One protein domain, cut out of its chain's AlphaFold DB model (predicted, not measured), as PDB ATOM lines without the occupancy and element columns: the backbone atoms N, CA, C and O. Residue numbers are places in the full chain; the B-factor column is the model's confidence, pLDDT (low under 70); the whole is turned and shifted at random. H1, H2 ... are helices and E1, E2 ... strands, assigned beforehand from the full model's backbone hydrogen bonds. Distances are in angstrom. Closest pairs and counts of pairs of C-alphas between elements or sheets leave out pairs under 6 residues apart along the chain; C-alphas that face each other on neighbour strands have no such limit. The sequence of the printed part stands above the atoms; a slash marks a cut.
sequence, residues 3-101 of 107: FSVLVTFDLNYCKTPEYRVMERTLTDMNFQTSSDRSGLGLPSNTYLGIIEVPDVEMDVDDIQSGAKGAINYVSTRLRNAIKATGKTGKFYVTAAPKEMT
ATOM      1  N   PHE A   3     106.610  49.014  -8.565       96.00
ATOM      2  CA  PHE A   3     105.201  48.798  -8.246       96.00
ATOM      3  C   PHE A   3     104.583  47.804  -9.225       96.00
ATOM      4  O   PHE A   3     104.700  47.959 -10.439       96.00
ATOM      5  N   SER A   4     103.882  46.803  -8.698       95.00
ATOM      6  CA  SER A   4     102.952  46.004  -9.493       95.00
ATOM      7  C   SER A   4     101.668  46.795  -9.680       95.00
ATOM      8  O   SER A   4     101.056  47.236  -8.706       95.00
ATOM      9  N   VAL A   5     101.270  46.988 -10.932       96.81
ATOM     10  CA  VAL A   5     100.094  47.769 -11.306       96.81
ATOM     11  C   VAL A   5      99.104  46.863 -12.017       96.81
ATOM     12  O   VAL A   5      99.422  46.285 -13.055       96.81
ATOM     13  N   LEU A   6      97.896  46.766 -11.470       95.62
ATOM     14  CA  LEU A   6      96.792  46.033 -12.072       95.62
ATOM     15  C   LEU A   6      95.848  47.022 -12.757       95.62
ATOM     16  O   LEU A   6      95.404  48.001 -12.149       95.62
ATOM     17  N   VAL A   7      95.515  46.754 -14.014       97.50
ATOM     18  CA  VAL A   7      94.526  47.511 -14.781       97.50
ATOM     19  C   VAL A   7      93.397  46.580 -15.178       97.50
ATOM     20  O   VAL A   7      93.629  45.585 -15.854       97.50
ATOM     21  N   THR A   8      92.166  46.925 -14.811       96.88
ATOM     22  CA  THR A   8      90.975  46.155 -15.184       96.88
ATOM     23  C   THR A   8      89.975  47.046 -15.899       96.88
ATOM     24  O   THR A   8      89.631  48.125 -15.415       96.88
ATOM     25  N   PHE A   9      89.470  46.595 -17.041       96.00
ATOM     26  CA  PHE A   9      88.453  47.307 -17.811       96.00
ATOM     27  C   PHE A   9      87.044  46.842 -17.453       96.00
ATOM     28  O   PHE A   9      86.816  45.680 -17.118       96.00
ATOM     29  N   ASP A  10      86.074  47.748 -17.569       94.19
ATOM     30  CA  ASP A  10      84.661  47.377 -17.502       94.19
ATOM     31  C   ASP A  10      84.313  46.401 -18.644       94.19
ATOM     32  O   ASP A  10      84.685  46.617 -19.799       94.19
ATOM     33  N   LEU A  11      83.599  45.315 -18.338       90.56
ATOM     34  CA  LEU A  11      83.293  44.271 -19.324       90.56
ATOM     35  C   LEU A  11      82.410  44.765 -20.478       90.56
ATOM     36  O   LEU A  11      82.531  44.262 -21.596       90.56
ATOM     37  N   ASN A  12      81.528  45.741 -20.243       90.44
ATOM     38  CA  ASN A  12      80.738  46.331 -21.324       90.44
ATOM     39  C   ASN A  12      81.615  47.203 -22.218       90.44
ATOM     40  O   ASN A  12      81.425  47.209 -23.432       90.44
ATOM     41  N   TYR A  13      82.604  47.879 -21.632       90.06
ATOM     42  CA  TYR A  13      83.586  48.645 -22.388       90.06
ATOM     43  C   TYR A  13      84.487  47.749 -23.251       90.06
ATOM     44  O   TYR A  13      84.785  48.099 -24.382       90.06
ATOM     45  N   CYS A  14      84.838  46.542 -22.799       91.62
ATOM     46  CA  CYS A  14      85.649  45.604 -23.594       91.62
ATOM     47  C   CYS A  14      84.997  45.184 -24.927       91.62
ATOM     48  O   CYS A  14      85.671  44.667 -25.815       91.62
ATOM     49  N   LYS A  15      83.682  45.388 -25.080       89.88
ATOM     50  CA  LYS A  15      82.938  45.079 -26.311       89.88
ATOM     51  C   LYS A  15      83.005  46.199 -27.348       89.88
ATOM     52  O   LYS A  15      82.466  46.037 -28.442       89.88
ATOM     53  N   THR A  16      83.602  47.339 -27.013       90.25
ATOM     54  CA  THR A  16      83.622  48.500 -27.892       90.25
ATOM     55  C   THR A  16      84.899  48.553 -28.744       90.25
ATOM     56  O   THR A  16      85.943  48.042 -28.334       90.25
ATOM     57  N   PRO A  17      84.863  49.139 -29.956       87.75
ATOM     58  CA  PRO A  17      86.034  49.194 -30.842       87.75
ATOM     59  C   PRO A  17      87.275  49.873 -30.236       87.75
ATOM     60  O   PRO A  17      88.409  49.474 -30.497       87.75
ATOM     61  N   GLU A  18      87.063  50.900 -29.424       88.88
ATOM     62  CA  GLU A  18      88.077  51.738 -28.786       88.88
ATOM     63  C   GLU A  18      88.829  51.028 -27.655       88.88
ATOM     64  O   GLU A  18      89.953  51.423 -27.342       88.88
ATOM     65  N   TYR A  19      88.282  49.936 -27.110       92.31
ATOM     66  CA  TYR A  19      88.999  49.073 -26.170       92.31
ATOM     67  C   TYR A  19      90.348  48.611 -26.739       92.31
ATOM     68  O   TYR A  19      91.352  48.634 -26.031       92.31
ATOM     69  N   ARG A  20      90.411  48.305 -28.042       92.19
ATOM     70  CA  ARG A  20      91.647  47.858 -28.712       92.19
ATOM     71  C   ARG A  20      92.779  48.883 -28.639       92.19
ATOM     72  O   ARG A  20      93.950  48.515 -28.632       92.19
ATOM     73  N   VAL A  21      92.449  50.175 -28.600       93.62
ATOM     74  CA  VAL A  21      93.453  51.242 -28.457       93.62
ATOM     75  C   VAL A  21      94.034  51.229 -27.043       93.62
ATOM     76  O   VAL A  21      95.239  51.408 -26.863       93.62
ATOM     77  N   MET A  22      93.194  50.958 -26.046       94.31
ATOM     78  CA  MET A  22      93.597  50.869 -24.643       94.31
ATOM     79  C   MET A  22      94.427  49.614 -24.373       94.31
ATOM     80  O   MET A  22      95.488  49.707 -23.762       94.31
ATOM     81  N   GLU A  23      93.982  48.468 -24.886       94.75
ATOM     82  CA  GLU A  23      94.714  47.198 -24.863       94.75
ATOM     83  C   GLU A  23      96.103  47.349 -25.495       94.75
ATOM     84  O   GLU A  23      97.106  46.976 -24.885       94.75
ATOM     85  N   ARG A  24      96.189  47.970 -26.680       94.88
ATOM     86  CA  ARG A  24      97.480  48.235 -27.327       94.88
ATOM     87  C   ARG A  24      98.360  49.149 -26.481       94.88
ATOM     88  O   ARG A  24      99.524  48.834 -26.286       94.88
ATOM     89  N   THR A  25      97.797  50.222 -25.926       96.19
ATOM     90  CA  THR A  25      98.540  51.140 -25.045       96.19
ATOM     91  C   THR A  25      99.157  50.401 -23.857       96.19
ATOM     92  O   THR A  25     100.300  50.662 -23.505       96.19
ATOM     93  N   LEU A  26      98.422  49.467 -23.247       96.62
ATOM     94  CA  LEU A  26      98.940  48.638 -22.158       96.62
ATOM     95  C   LEU A  26     100.018  47.663 -22.634       96.62
ATOM     96  O   LEU A  26     101.064  47.554 -21.998       96.62
ATOM     97  N   THR A  27      99.794  47.003 -23.768       94.75
ATOM     98  CA  THR A  27     100.760  46.061 -24.349       94.75
ATOM     99  C   THR A  27     102.083  46.757 -24.683       94.75
ATOM    100  O   THR A  27     103.145  46.248 -24.344       94.75
ATOM    101  N   ASP A  28     102.028  47.966 -25.252       96.06
ATOM    102  CA  ASP A  28     103.201  48.802 -25.547       96.06
ATOM    103  C   ASP A  28     103.938  49.247 -24.267       96.06
ATOM    104  O   ASP A  28     105.129  49.553 -24.291       96.06
ATOM    105  N   MET A  29     103.235  49.270 -23.131       95.88
ATOM    106  CA  MET A  29     103.792  49.506 -21.796       95.88
ATOM    107  C   MET A  29     104.261  48.213 -21.104       95.88
ATOM    108  O   MET A  29     104.587  48.252 -19.918       95.88
ATOM    109  N   ASN A  30     104.305  47.082 -21.817       95.25
ATOM    110  CA  ASN A  30     104.646  45.746 -21.312       95.25
ATOM    111  C   ASN A  30     103.685  45.192 -20.246       95.25
ATOM    112  O   ASN A  30     104.076  44.353 -19.435       95.25
ATOM    113  N   PHE A  31     102.429  45.634 -20.236       95.19
ATOM    114  CA  PHE A  31     101.393  45.010 -19.415       95.19
ATOM    115  C   PHE A  31     100.873  43.748 -20.102       95.19
ATOM    116  O   PHE A  31     100.664  43.733 -21.316       95.19
ATOM    117  N   GLN A  32     100.624  42.698 -19.323       90.94
ATOM    118  CA  GLN A  32     100.247  41.380 -19.829       90.94
ATOM    119  C   GLN A  32      99.019  40.826 -19.102       90.94
ATOM    120  O   GLN A  32      98.721  41.208 -17.973       90.94
ATOM    121  N   THR A  33      98.304  39.908 -19.752       84.62
ATOM    122  CA  THR A  33      97.185  39.157 -19.155       84.62
ATOM    123  C   THR A  33      97.648  37.868 -18.470       84.62
ATOM    124  O   THR A  33      96.846  37.177 -17.848       84.62
ATOM    125  N   SER A  34      98.928  37.508 -18.556       73.06
ATOM    126  CA  SER A  34      99.512  36.401 -17.798       73.06
ATOM    127  C   SER A  34      99.866  36.842 -16.382       73.06
ATOM    128  O   SER A  34     100.435  37.913 -16.180       73.06
ATOM    129  N   SER A  35      99.550  36.000 -15.394       65.50
ATOM    130  CA  SER A  35     100.181  36.098 -14.081       65.50
ATOM    131  C   SER A  35     101.434  35.218 -14.091       65.50
ATOM    132  O   SER A  35     101.363  34.015 -14.345       65.50
ATOM    133  N   ASP A  36     102.605  35.820 -13.883       60.78
ATOM    134  CA  ASP A  36     103.898  35.133 -14.031       60.78
ATOM    135  C   ASP A  36     104.111  33.976 -13.035       60.78
ATOM    136  O   ASP A  36     105.057  33.204 -13.188       60.78
ATOM    137  N   ARG A  37     103.284  33.847 -11.984       57.31
ATOM    138  CA  ARG A  37     103.599  32.984 -10.831       57.31
ATOM    139  C   ARG A  37     102.704  31.758 -10.681       57.31
ATOM    140  O   ARG A  37     103.182  30.749 -10.168       57.31
ATOM    141  N   SER A  38     101.448  31.796 -11.124       62.28
ATOM    142  CA  SER A  38     100.521  30.661 -10.963       62.28
ATOM    143  C   SER A  38     100.370  29.777 -12.209       62.28
ATOM    144  O   SER A  38      99.810  28.683 -12.125       62.28
ATOM    145  N   GLY A  39     100.846  30.237 -13.374       61.88
ATOM    146  CA  GLY A  39     100.572  29.589 -14.663       61.88
ATOM    147  C   GLY A  39      99.113  29.725 -15.121       61.88
ATOM    148  O   GLY A  39      98.750  29.182 -16.164       61.88
ATOM    149  N   LEU A  40      98.279  30.453 -14.367       69.94
ATOM    150  CA  LEU A  40      96.935  30.843 -14.769       69.94
ATOM    151  C   LEU A  40      96.941  32.252 -15.366       69.94
ATOM    152  O   LEU A  40      97.638  33.161 -14.904       69.94
ATOM    153  N   GLY A  41      96.134  32.430 -16.411       76.00
ATOM    154  CA  GLY A  41      95.868  33.744 -16.980       76.00
ATOM    155  C   GLY A  41      94.978  34.572 -16.057       76.00
ATOM    156  O   GLY A  41      94.059  34.051 -15.422       76.00
ATOM    157  N   LEU A  42      95.228  35.875 -16.022       86.00
ATOM    158  CA  LEU A  42      94.270  36.850 -15.524       86.00
ATOM    159  C   LEU A  42      93.026  36.846 -16.432       86.00
ATOM    160  O   LEU A  42      93.098  36.427 -17.594       86.00
ATOM    161  N   PRO A  43      91.873  37.329 -15.939       89.06
ATOM    162  CA  PRO A  43      90.731  37.613 -16.799       89.06
ATOM    163  C   PRO A  43      91.149  38.446 -18.019       89.06
ATOM    164  O   PRO A  43      91.991  39.331 -17.910       89.06
ATOM    165  N   SER A  44      90.538  38.211 -19.182       88.69
ATOM    166  CA  SER A  44      90.951  38.845 -20.449       88.69
ATOM    167  C   SER A  44      90.820  40.375 -20.471       88.69
ATOM    168  O   SER A  44      91.343  41.037 -21.360       88.69
ATOM    169  N   ASN A  45      90.093  40.954 -19.516       93.69
ATOM    170  CA  ASN A  45      89.946  42.393 -19.319       93.69
ATOM    171  C   ASN A  45      90.892  42.957 -18.246       93.69
ATOM    172  O   ASN A  45      90.746  44.126 -17.881       93.69
ATOM    173  N   THR A  46      91.811  42.147 -17.724       94.56
ATOM    174  CA  THR A  46      92.719  42.489 -16.634       94.56
ATOM    175  C   THR A  46      94.162  42.300 -17.073       94.56
ATOM    176  O   THR A  46      94.532  41.286 -17.652       94.56
ATOM    177  N   TYR A  47      94.976  43.298 -16.760       95.12
ATOM    178  CA  TYR A  47      96.363  43.393 -17.166       95.12
ATOM    179  C   TYR A  47      97.227  43.703 -15.950       95.12
ATOM    180  O   TYR A  47      96.857  44.540 -15.125       95.12
ATOM    181  N   LEU A  48      98.386  43.068 -15.867       93.94
ATOM    182  CA  LEU A  48      99.395  43.301 -14.845       93.94
ATOM    183  C   LEU A  48     100.673  43.809 -15.511       93.94
ATOM    184  O   LEU A  48     101.104  43.280 -16.532       93.94
ATOM    185  N   GLY A  49     101.271  44.842 -14.931       94.50
ATOM    186  CA  GLY A  49     102.556  45.377 -15.362       94.50
ATOM    187  C   GLY A  49     103.370  45.870 -14.176       94.50
ATOM    188  O   GLY A  49     102.851  46.017 -13.067       94.50
ATOM    189  N   ILE A  50     104.654  46.128 -14.414       95.31
ATOM    190  CA  ILE A  50     105.562  46.697 -13.418       95.31
ATOM    191  C   ILE A  50     105.907  48.127 -13.826       95.31
ATOM    192  O   ILE A  50     106.291  48.371 -14.968       95.31
ATOM    193  N   ILE A  51     105.774  49.061 -12.888       96.19
ATOM    194  CA  ILE A  51     106.181  50.458 -13.053       96.19
ATOM    195  C   ILE A  51     107.255  50.776 -12.025       96.19
ATOM    196  O   ILE A  51     107.028  50.645 -10.823       96.19
ATOM    197  N   GLU A  52     108.404  51.235 -12.499       95.06
ATOM    198  CA  GLU A  52     109.432  51.807 -11.643       95.06
ATOM    199  C   GLU A  52     109.074  53.262 -11.318       95.06
ATOM    200  O   GLU A  52     108.824  54.074 -12.215       95.06
ATOM    201  N   VAL A  53     109.037  53.593 -10.027       91.56
ATOM    202  CA  VAL A  53     108.912  54.972  -9.545       91.56
ATOM    203  C   VAL A  53     110.229  55.358  -8.865       91.56
ATOM    204  O   VAL A  53     110.617  54.678  -7.906       91.56
ATOM    205  N   PRO A  54     110.945  56.385  -9.358       86.69
ATOM    206  CA  PRO A  54     112.198  56.827  -8.755       86.69
ATOM    207  C   PRO A  54     111.954  57.441  -7.370       86.69
ATOM    208  O   PRO A  54     110.850  57.901  -7.088       86.69
ATOM    209  N   ASP A  55     112.989  57.436  -6.530       81.88
ATOM    210  CA  ASP A  55     113.031  58.163  -5.250       81.88
ATOM    211  C   ASP A  55     111.921  57.794  -4.243       81.88
ATOM    212  O   ASP A  55     111.386  58.649  -3.547       81.88
ATOM    213  N   VAL A  56     111.564  56.508  -4.167       80.62
ATOM    214  CA  VAL A  56     110.627  55.968  -3.164       80.62
ATOM    215  C   VAL A  56     111.395  55.092  -2.177       80.62
ATOM    216  O   VAL A  56     111.970  54.079  -2.591       80.62
ATOM    217  N   GLU A  57     111.379  55.461  -0.894       77.69
ATOM    218  CA  GLU A  57     111.922  54.668   0.218       77.69
ATOM    219  C   GLU A  57     110.838  53.775   0.860       77.69
ATOM    220  O   GLU A  57     109.648  53.905   0.574       77.69
ATOM    221  N   MET A  58     111.237  52.837   1.731       73.25
ATOM    222  CA  MET A  58     110.318  51.945   2.466       73.25
ATOM    223  C   MET A  58     109.630  52.635   3.663       73.25
ATOM    224  O   MET A  58     109.422  52.023   4.713       73.25
ATOM    225  N   ASP A  59     109.280  53.908   3.515       82.38
ATOM    226  CA  ASP A  59     108.394  54.624   4.430       82.38
ATOM    227  C   ASP A  59     106.941  54.491   3.938       82.38
ATOM    228  O   ASP A  59     106.671  54.415   2.738       82.38
ATOM    229  N   VAL A  60     105.977  54.437   4.858       77.62
ATOM    230  CA  VAL A  60     104.549  54.308   4.534       77.62
ATOM    231  C   VAL A  60     104.065  55.473   3.663       77.62
ATOM    232  O   VAL A  60     103.324  55.244   2.699       77.62
ATOM    233  N   ASP A  61     104.492  56.700   3.966       85.38
ATOM    234  CA  ASP A  61     104.066  57.894   3.228       85.38
ATOM    235  C   ASP A  61     104.666  57.920   1.810       85.38
ATOM    236  O   ASP A  61     103.985  58.275   0.834       85.38
ATOM    237  N   ASP A  62     105.903  57.445   1.673       86.06
ATOM    238  CA  ASP A  62     106.597  57.320   0.392       86.06
ATOM    239  C   ASP A  62     105.999  56.206  -0.465       86.06
ATOM    240  O   ASP A  62     105.747  56.412  -1.653       86.06
ATOM    241  N   ILE A  63     105.658  55.056   0.124       90.31
ATOM    242  CA  ILE A  63     104.958  53.967  -0.569       90.31
ATOM    243  C   ILE A  63     103.602  54.446  -1.093       90.31
ATOM    244  O   ILE A  63     103.246  54.166  -2.243       90.31
ATOM    245  N   GLN A  64     102.836  55.187  -0.283       92.56
ATOM    246  CA  GLN A  64     101.551  55.730  -0.718       92.56
ATOM    247  C   GLN A  64     101.732  56.723  -1.875       92.56
ATOM    248  O   GLN A  64     100.952  56.714  -2.838       92.56
ATOM    249  N   SER A  65     102.749  57.578  -1.794       93.38
ATOM    250  CA  SER A  65     103.081  58.554  -2.834       93.38
ATOM    251  C   SER A  65     103.556  57.872  -4.119       93.38
ATOM    252  O   SER A  65     103.072  58.205  -5.203       93.38
ATOM    253  N   GLY A  66     104.395  56.843  -4.002       93.50
ATOM    254  CA  GLY A  66     104.858  56.005  -5.103       93.50
ATOM    255  C   GLY A  66     103.711  55.270  -5.794       93.50
ATOM    256  O   GLY A  66     103.576  55.343  -7.017       93.50
ATOM    257  N   ALA A  67     102.799  54.669  -5.024       95.62
ATOM    258  CA  ALA A  67     101.607  54.016  -5.565       95.62
ATOM    259  C   ALA A  67     100.720  55.006  -6.338       95.62
ATOM    260  O   ALA A  67     100.271  54.706  -7.447       95.62
ATOM    261  N   LYS A  68     100.506  56.219  -5.802       96.12
ATOM    262  CA  LYS A  68      99.796  57.298  -6.513       96.12
ATOM    263  C   LYS A  68     100.525  57.701  -7.796       96.12
ATOM    264  O   LYS A  68      99.868  57.897  -8.818       96.12
ATOM    265  N   GLY A  69     101.854  57.800  -7.764       95.56
ATOM    266  CA  GLY A  69     102.693  58.079  -8.930       95.56
ATOM    267  C   GLY A  69     102.509  57.042 -10.038       95.56
ATOM    268  O   GLY A  69     102.185  57.405 -11.171       95.56
ATOM    269  N   ALA A  70     102.601  55.755  -9.695       96.94
ATOM    270  CA  ALA A  70     102.383  54.649 -10.627       96.94
ATOM    271  C   ALA A  70     100.959  54.666 -11.219       96.94
ATOM    272  O   ALA A  70     100.790  54.603 -12.441       96.94
ATOM    273  N   ILE A  71      99.931  54.837 -10.377       97.94
ATOM    274  CA  ILE A  71      98.528  54.945 -10.816       97.94
ATOM    275  C   ILE A  71      98.344  56.124 -11.776       97.94
ATOM    276  O   ILE A  71      97.704  55.973 -12.821       97.94
ATOM    277  N   ASN A  72      98.895  57.292 -11.442       97.25
ATOM    278  CA  ASN A  72      98.781  58.497 -12.257       97.25
ATOM    279  C   ASN A  72      99.482  58.340 -13.606       97.25
ATOM    280  O   ASN A  72      98.924  58.760 -14.623       97.25
ATOM    281  N   TYR A  73     100.658  57.713 -13.632       96.88
ATOM    282  CA  TYR A  73     101.398  57.442 -14.860       96.88
ATOM    283  C   TYR A  73     100.561  56.608 -15.838       96.88
ATOM    284  O   TYR A  73     100.275  57.053 -16.954       96.88
ATOM    285  N   VAL A  74     100.074  55.445 -15.389       97.69
ATOM    286  CA  VAL A  74      99.255  54.546 -16.217       97.69
ATOM    287  C   VAL A  74      97.930  55.199 -16.606       97.69
ATOM    288  O   VAL A  74      97.558  55.217 -17.782       97.69
ATOM    289  N   SER A  75      97.239  55.821 -15.648       97.06
ATOM    290  CA  SER A  75      95.960  56.493 -15.901       97.06
ATOM    291  C   SER A  75      96.091  57.615 -16.924       97.06
ATOM    292  O   SER A  75      95.199  57.797 -17.748       97.06
ATOM    293  N   THR A  76      97.193  58.366 -16.903       97.06
ATOM    294  CA  THR A  76      97.440  59.451 -17.860       97.06
ATOM    295  C   THR A  76      97.668  58.910 -19.265       97.06
ATOM    296  O   THR A  76      97.070  59.426 -20.211       97.06
ATOM    297  N   ARG A  77      98.458  57.839 -19.417       96.88
ATOM    298  CA  ARG A  77      98.673  57.175 -20.714       96.88
ATOM    299  C   ARG A  77      97.355  56.710 -21.328       96.88
ATOM    300  O   ARG A  77      97.033  57.088 -22.453       96.88
ATOM    301  N   LEU A  78      96.554  55.992 -20.545       96.12
ATOM    302  CA  LEU A  78      95.244  55.485 -20.952       96.12
ATOM    303  C   LEU A  78      94.253  56.614 -21.270       96.12
ATOM    304  O   LEU A  78      93.574  56.582 -22.296       96.12
ATOM    305  N   ARG A  79      94.199  57.662 -20.438       94.81
ATOM    306  CA  ARG A  79      93.353  58.841 -20.694       94.81
ATOM    307  C   ARG A  79      93.743  59.564 -21.980       94.81
ATOM    308  O   ARG A  79      92.860  60.041 -22.684       94.81
ATOM    309  N   ASN A  80      95.031  59.668 -22.287       95.31
ATOM    310  CA  ASN A  80      95.483  60.316 -23.516       95.31
ATOM    311  C   ASN A  80      95.135  59.476 -24.749       95.31
ATOM    312  O   ASN A  80      94.656  60.029 -25.738       95.31
ATOM    313  N   ALA A  81      95.282  58.152 -24.659       93.56
ATOM    314  CA  ALA A  81      94.913  57.229 -25.726       93.56
ATOM    315  C   ALA A  81      93.411  57.306 -26.064       93.56
ATOM    316  O   ALA A  81      93.052  57.517 -27.220       93.56
ATOM    317  N   ILE A  82      92.525  57.241 -25.061       92.88
ATOM    318  CA  ILE A  82      91.071  57.320 -25.291       92.88
ATOM    319  C   ILE A  82      90.605  58.713 -25.740       92.88
ATOM    320  O   ILE A  82      89.672  58.847 -26.533       92.88
ATOM    321  N   LYS A  83      91.272  59.779 -25.277       91.88
ATOM    322  CA  LYS A  83      91.001  61.143 -25.754       91.88
ATOM    323  C   LYS A  83      91.338  61.296 -27.233       91.88
ATOM    324  O   LYS A  83      90.571  61.934 -27.945       91.88
ATOM    325  N   ALA A  84      92.429  60.687 -27.702       90.25
ATOM    326  CA  ALA A  84      92.818  60.729 -29.111       90.25
ATOM    327  C   ALA A  84      91.770  60.081 -30.036       90.25
ATOM    328  O   ALA A  84      91.652  60.474 -31.193       90.25
ATOM    329  N   THR A  85      90.962  59.144 -29.528       88.38
ATOM    330  CA  THR A  85      89.853  58.545 -30.286       88.38
ATOM    331  C   THR A  85      88.540  59.328 -30.170       88.38
ATOM    332  O   THR A  85      87.555  58.952 -30.804       88.38
ATOM    333  N   GLY A  86      88.474  60.376 -29.338       88.31
ATOM    334  CA  GLY A  86      87.256  61.161 -29.101       88.31
ATOM    335  C   GLY A  86      86.125  60.375 -28.427       88.31
ATOM    336  O   GLY A  86      84.950  60.680 -28.638       88.31
ATOM    337  N   LYS A  87      86.455  59.330 -27.658       88.31
ATOM    338  CA  LYS A  87      85.482  58.447 -26.993       88.31
ATOM    339  C   LYS A  87      85.653  58.477 -25.477       88.31
ATOM    340  O   LYS A  87      86.558  59.115 -24.942       88.31
ATOM    341  N   THR A  88      84.746  57.803 -24.782       86.25
ATOM    342  CA  THR A  88      84.840  57.553 -23.344       86.25
ATOM    343  C   THR A  88      85.390  56.152 -23.101       86.25
ATOM    344  O   THR A  88      85.224  55.253 -23.919       86.25
ATOM    345  N   GLY A  89      86.069  55.970 -21.972       86.69
ATOM    346  CA  GLY A  89      86.584  54.676 -21.541       86.69
ATOM    347  C   GLY A  89      86.347  54.481 -20.056       86.69
ATOM    348  O   GLY A  89      86.206  55.456 -19.313       86.69
ATOM    349  N   LYS A  90      86.289  53.219 -19.623       92.62
ATOM    350  CA  LYS A  90      86.062  52.868 -18.221       92.62
ATOM    351  C   LYS A  90      87.019  51.763 -17.791       92.62
ATOM    352  O   LYS A  90      86.963  50.643 -18.295       92.62
ATOM    353  N   PHE A  91      87.896  52.110 -16.861       95.06
ATOM    354  CA  PHE A  91      88.942  51.241 -16.344       95.06
ATOM    355  C   PHE A  91      89.243  51.581 -14.885       95.06
ATOM    356  O   PHE A  91      88.939  52.679 -14.411       95.06
ATOM    357  N   TYR A  92      89.856  50.632 -14.197       97.25
ATOM    358  CA  TYR A  92      90.283  50.713 -12.809       97.25
ATOM    359  C   TYR A  92      91.780  50.433 -12.766       97.25
ATOM    360  O   TYR A  92      92.244  49.529 -13.458       97.25
ATOM    361  N   VAL A  93      92.522  51.211 -11.980       97.75
ATOM    362  CA  VAL A  93      93.971  51.049 -11.810       97.75
ATOM    363  C   VAL A  93      94.263  50.933 -10.325       97.75
ATOM    364  O   VAL A  93      93.850  51.797  -9.548       97.75
ATOM    365  N   THR A  94      94.978  49.887  -9.937       96.94
ATOM    366  CA  THR A  94      95.508  49.716  -8.584       96.94
ATOM    367  C   THR A  94      97.008  49.485  -8.660       96.94
ATOM    368  O   THR A  94      97.508  48.946  -9.644       96.94
ATOM    369  N   ALA A  95      97.734  49.921  -7.636       96.38
ATOM    370  CA  ALA A  95      99.171  49.724  -7.544       96.38
ATOM    371  C   ALA A  95      99.548  49.321  -6.122       96.38
ATOM    372  O   ALA A  95      98.993  49.851  -5.158       96.38
ATOM    373  N   ALA A  96     100.501  48.407  -6.012       94.31
ATOM    374  CA  ALA A  96     101.123  48.013  -4.760       94.31
ATOM    375  C   ALA A  96     102.625  47.807  -4.989       94.31
ATOM    376  O   ALA A  96     103.024  47.472  -6.111       94.31
ATOM    377  N   PRO A  97     103.472  47.982  -3.963       93.81
ATOM    378  CA  PRO A  97     104.866  47.573  -4.047       93.81
ATOM    379  C   PRO A  97     104.990  46.136  -4.561       93.81
ATOM    380  O   PRO A  97     104.255  45.239  -4.133       93.81
ATOM    381  N   LYS A  98     105.915  45.899  -5.493       92.06
ATOM    382  CA  LYS A  98     106.095  44.580  -6.121       92.06
ATOM    383  C   LYS A  98     106.440  43.488  -5.109       92.06
ATOM    384  O   LYS A  98     105.972  42.362  -5.244       92.06
ATOM    385  N   GLU A  99     107.205  43.831  -4.080       89.12
ATOM    386  CA  GLU A  99     107.561  42.930  -2.977       89.12
ATOM    387  C   GLU A  99     106.369  42.550  -2.086       89.12
ATOM    388  O   GLU A  99     106.351  41.465  -1.513       89.12
ATOM    389  N   MET A 100     105.339  43.401  -2.028       89.25
ATOM    390  CA  MET A 100     104.099  43.153  -1.283       89.25
ATOM    391  C   MET A 100     103.005  42.518  -2.150       89.25
ATOM    392  O   MET A 100     101.928  42.186  -1.655       89.25
ATOM    393  N   THR A 101     103.251  42.357  -3.452       87.88
ATOM    394  CA  THR A 101     102.281  41.783  -4.384       87.88
ATOM    395  C   THR A 101     102.435  40.267  -4.426       87.88
ATOM    396  O   THR A 101     103.471  39.727  -4.833       87.88
TER     397      THR A 101
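This is residues 3 to 101 of the 107 residues of an uncharacterized protein of Morganella psychrotolerans (UniProt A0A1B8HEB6). A small, strongly twisted sheet of three strands has both named helices over one face: long H2 runs slantwise over E1 and E3, and short H1 meets the later part of H2. The long link between H1 and E2 loops out past the E2 edge of the sheet. The printed part has 99 residues, with E1, H1, E2, H2 and E3 in chain order; the sheet order is E2, E1, E3, antiparallel throughout, and the class is mixed, helices and strands. It is compact, with a radius of gyration of the C-alphas of 13.9 A and spans of 42 by 32 by 20 A.

E1, residues 3 to 9, begins at C-alpha 3 (105.201, 48.798, -8.246) and spans 19.3 A. H1 is residues 19 to 28, 14.2 A; E2 is residues 46 to 52, 19.8 A. H2, residues 60 to 84, spans 36.2 A from C-alpha 60 (104.549, 54.308, 4.534). E3, residues 91 to 97, spans 20.5 A and ends at C-alpha 97 (104.866, 47.573, -4.047).

Inner strand E1 is antiparallel to E2 at 151 degrees, with N 5 and O 49 2.8 A apart, and to E3 at 164 degrees, with N 6 and O 94 2.9 A apart. H2 is on the sheet at a height of 8.4 A; its closest C-alphas to E3 are those of Ala 67 and Ala 95, 5.3 A. E2, H2 and E3 form a split strand-helix-strand unit, two strands running the same way with E1 between them, and its crossover is right-handed. H1 is on the same face, 10.1 A over the sheet, along the strands at 11 degrees to E1 on the local plane. H2 touches H1 with residues 77 to 82 alone, at a steep tilt of 52 degrees, opposite ways; the closest C-alphas are those of Met 22 and Leu 78, 6.1 A. In H1 and H2 every O i to N i+4 pair is within hydrogen-bond range.

The C-alphas of Pro 17 and Asp 59 are the two farthest apart, 42.1 A. The printed part has no cut. The link from H1 to E2, residues 29 to 45, is long. Mean pLDDT of the printed part is 90.1; residues 35 to 40 are under 70.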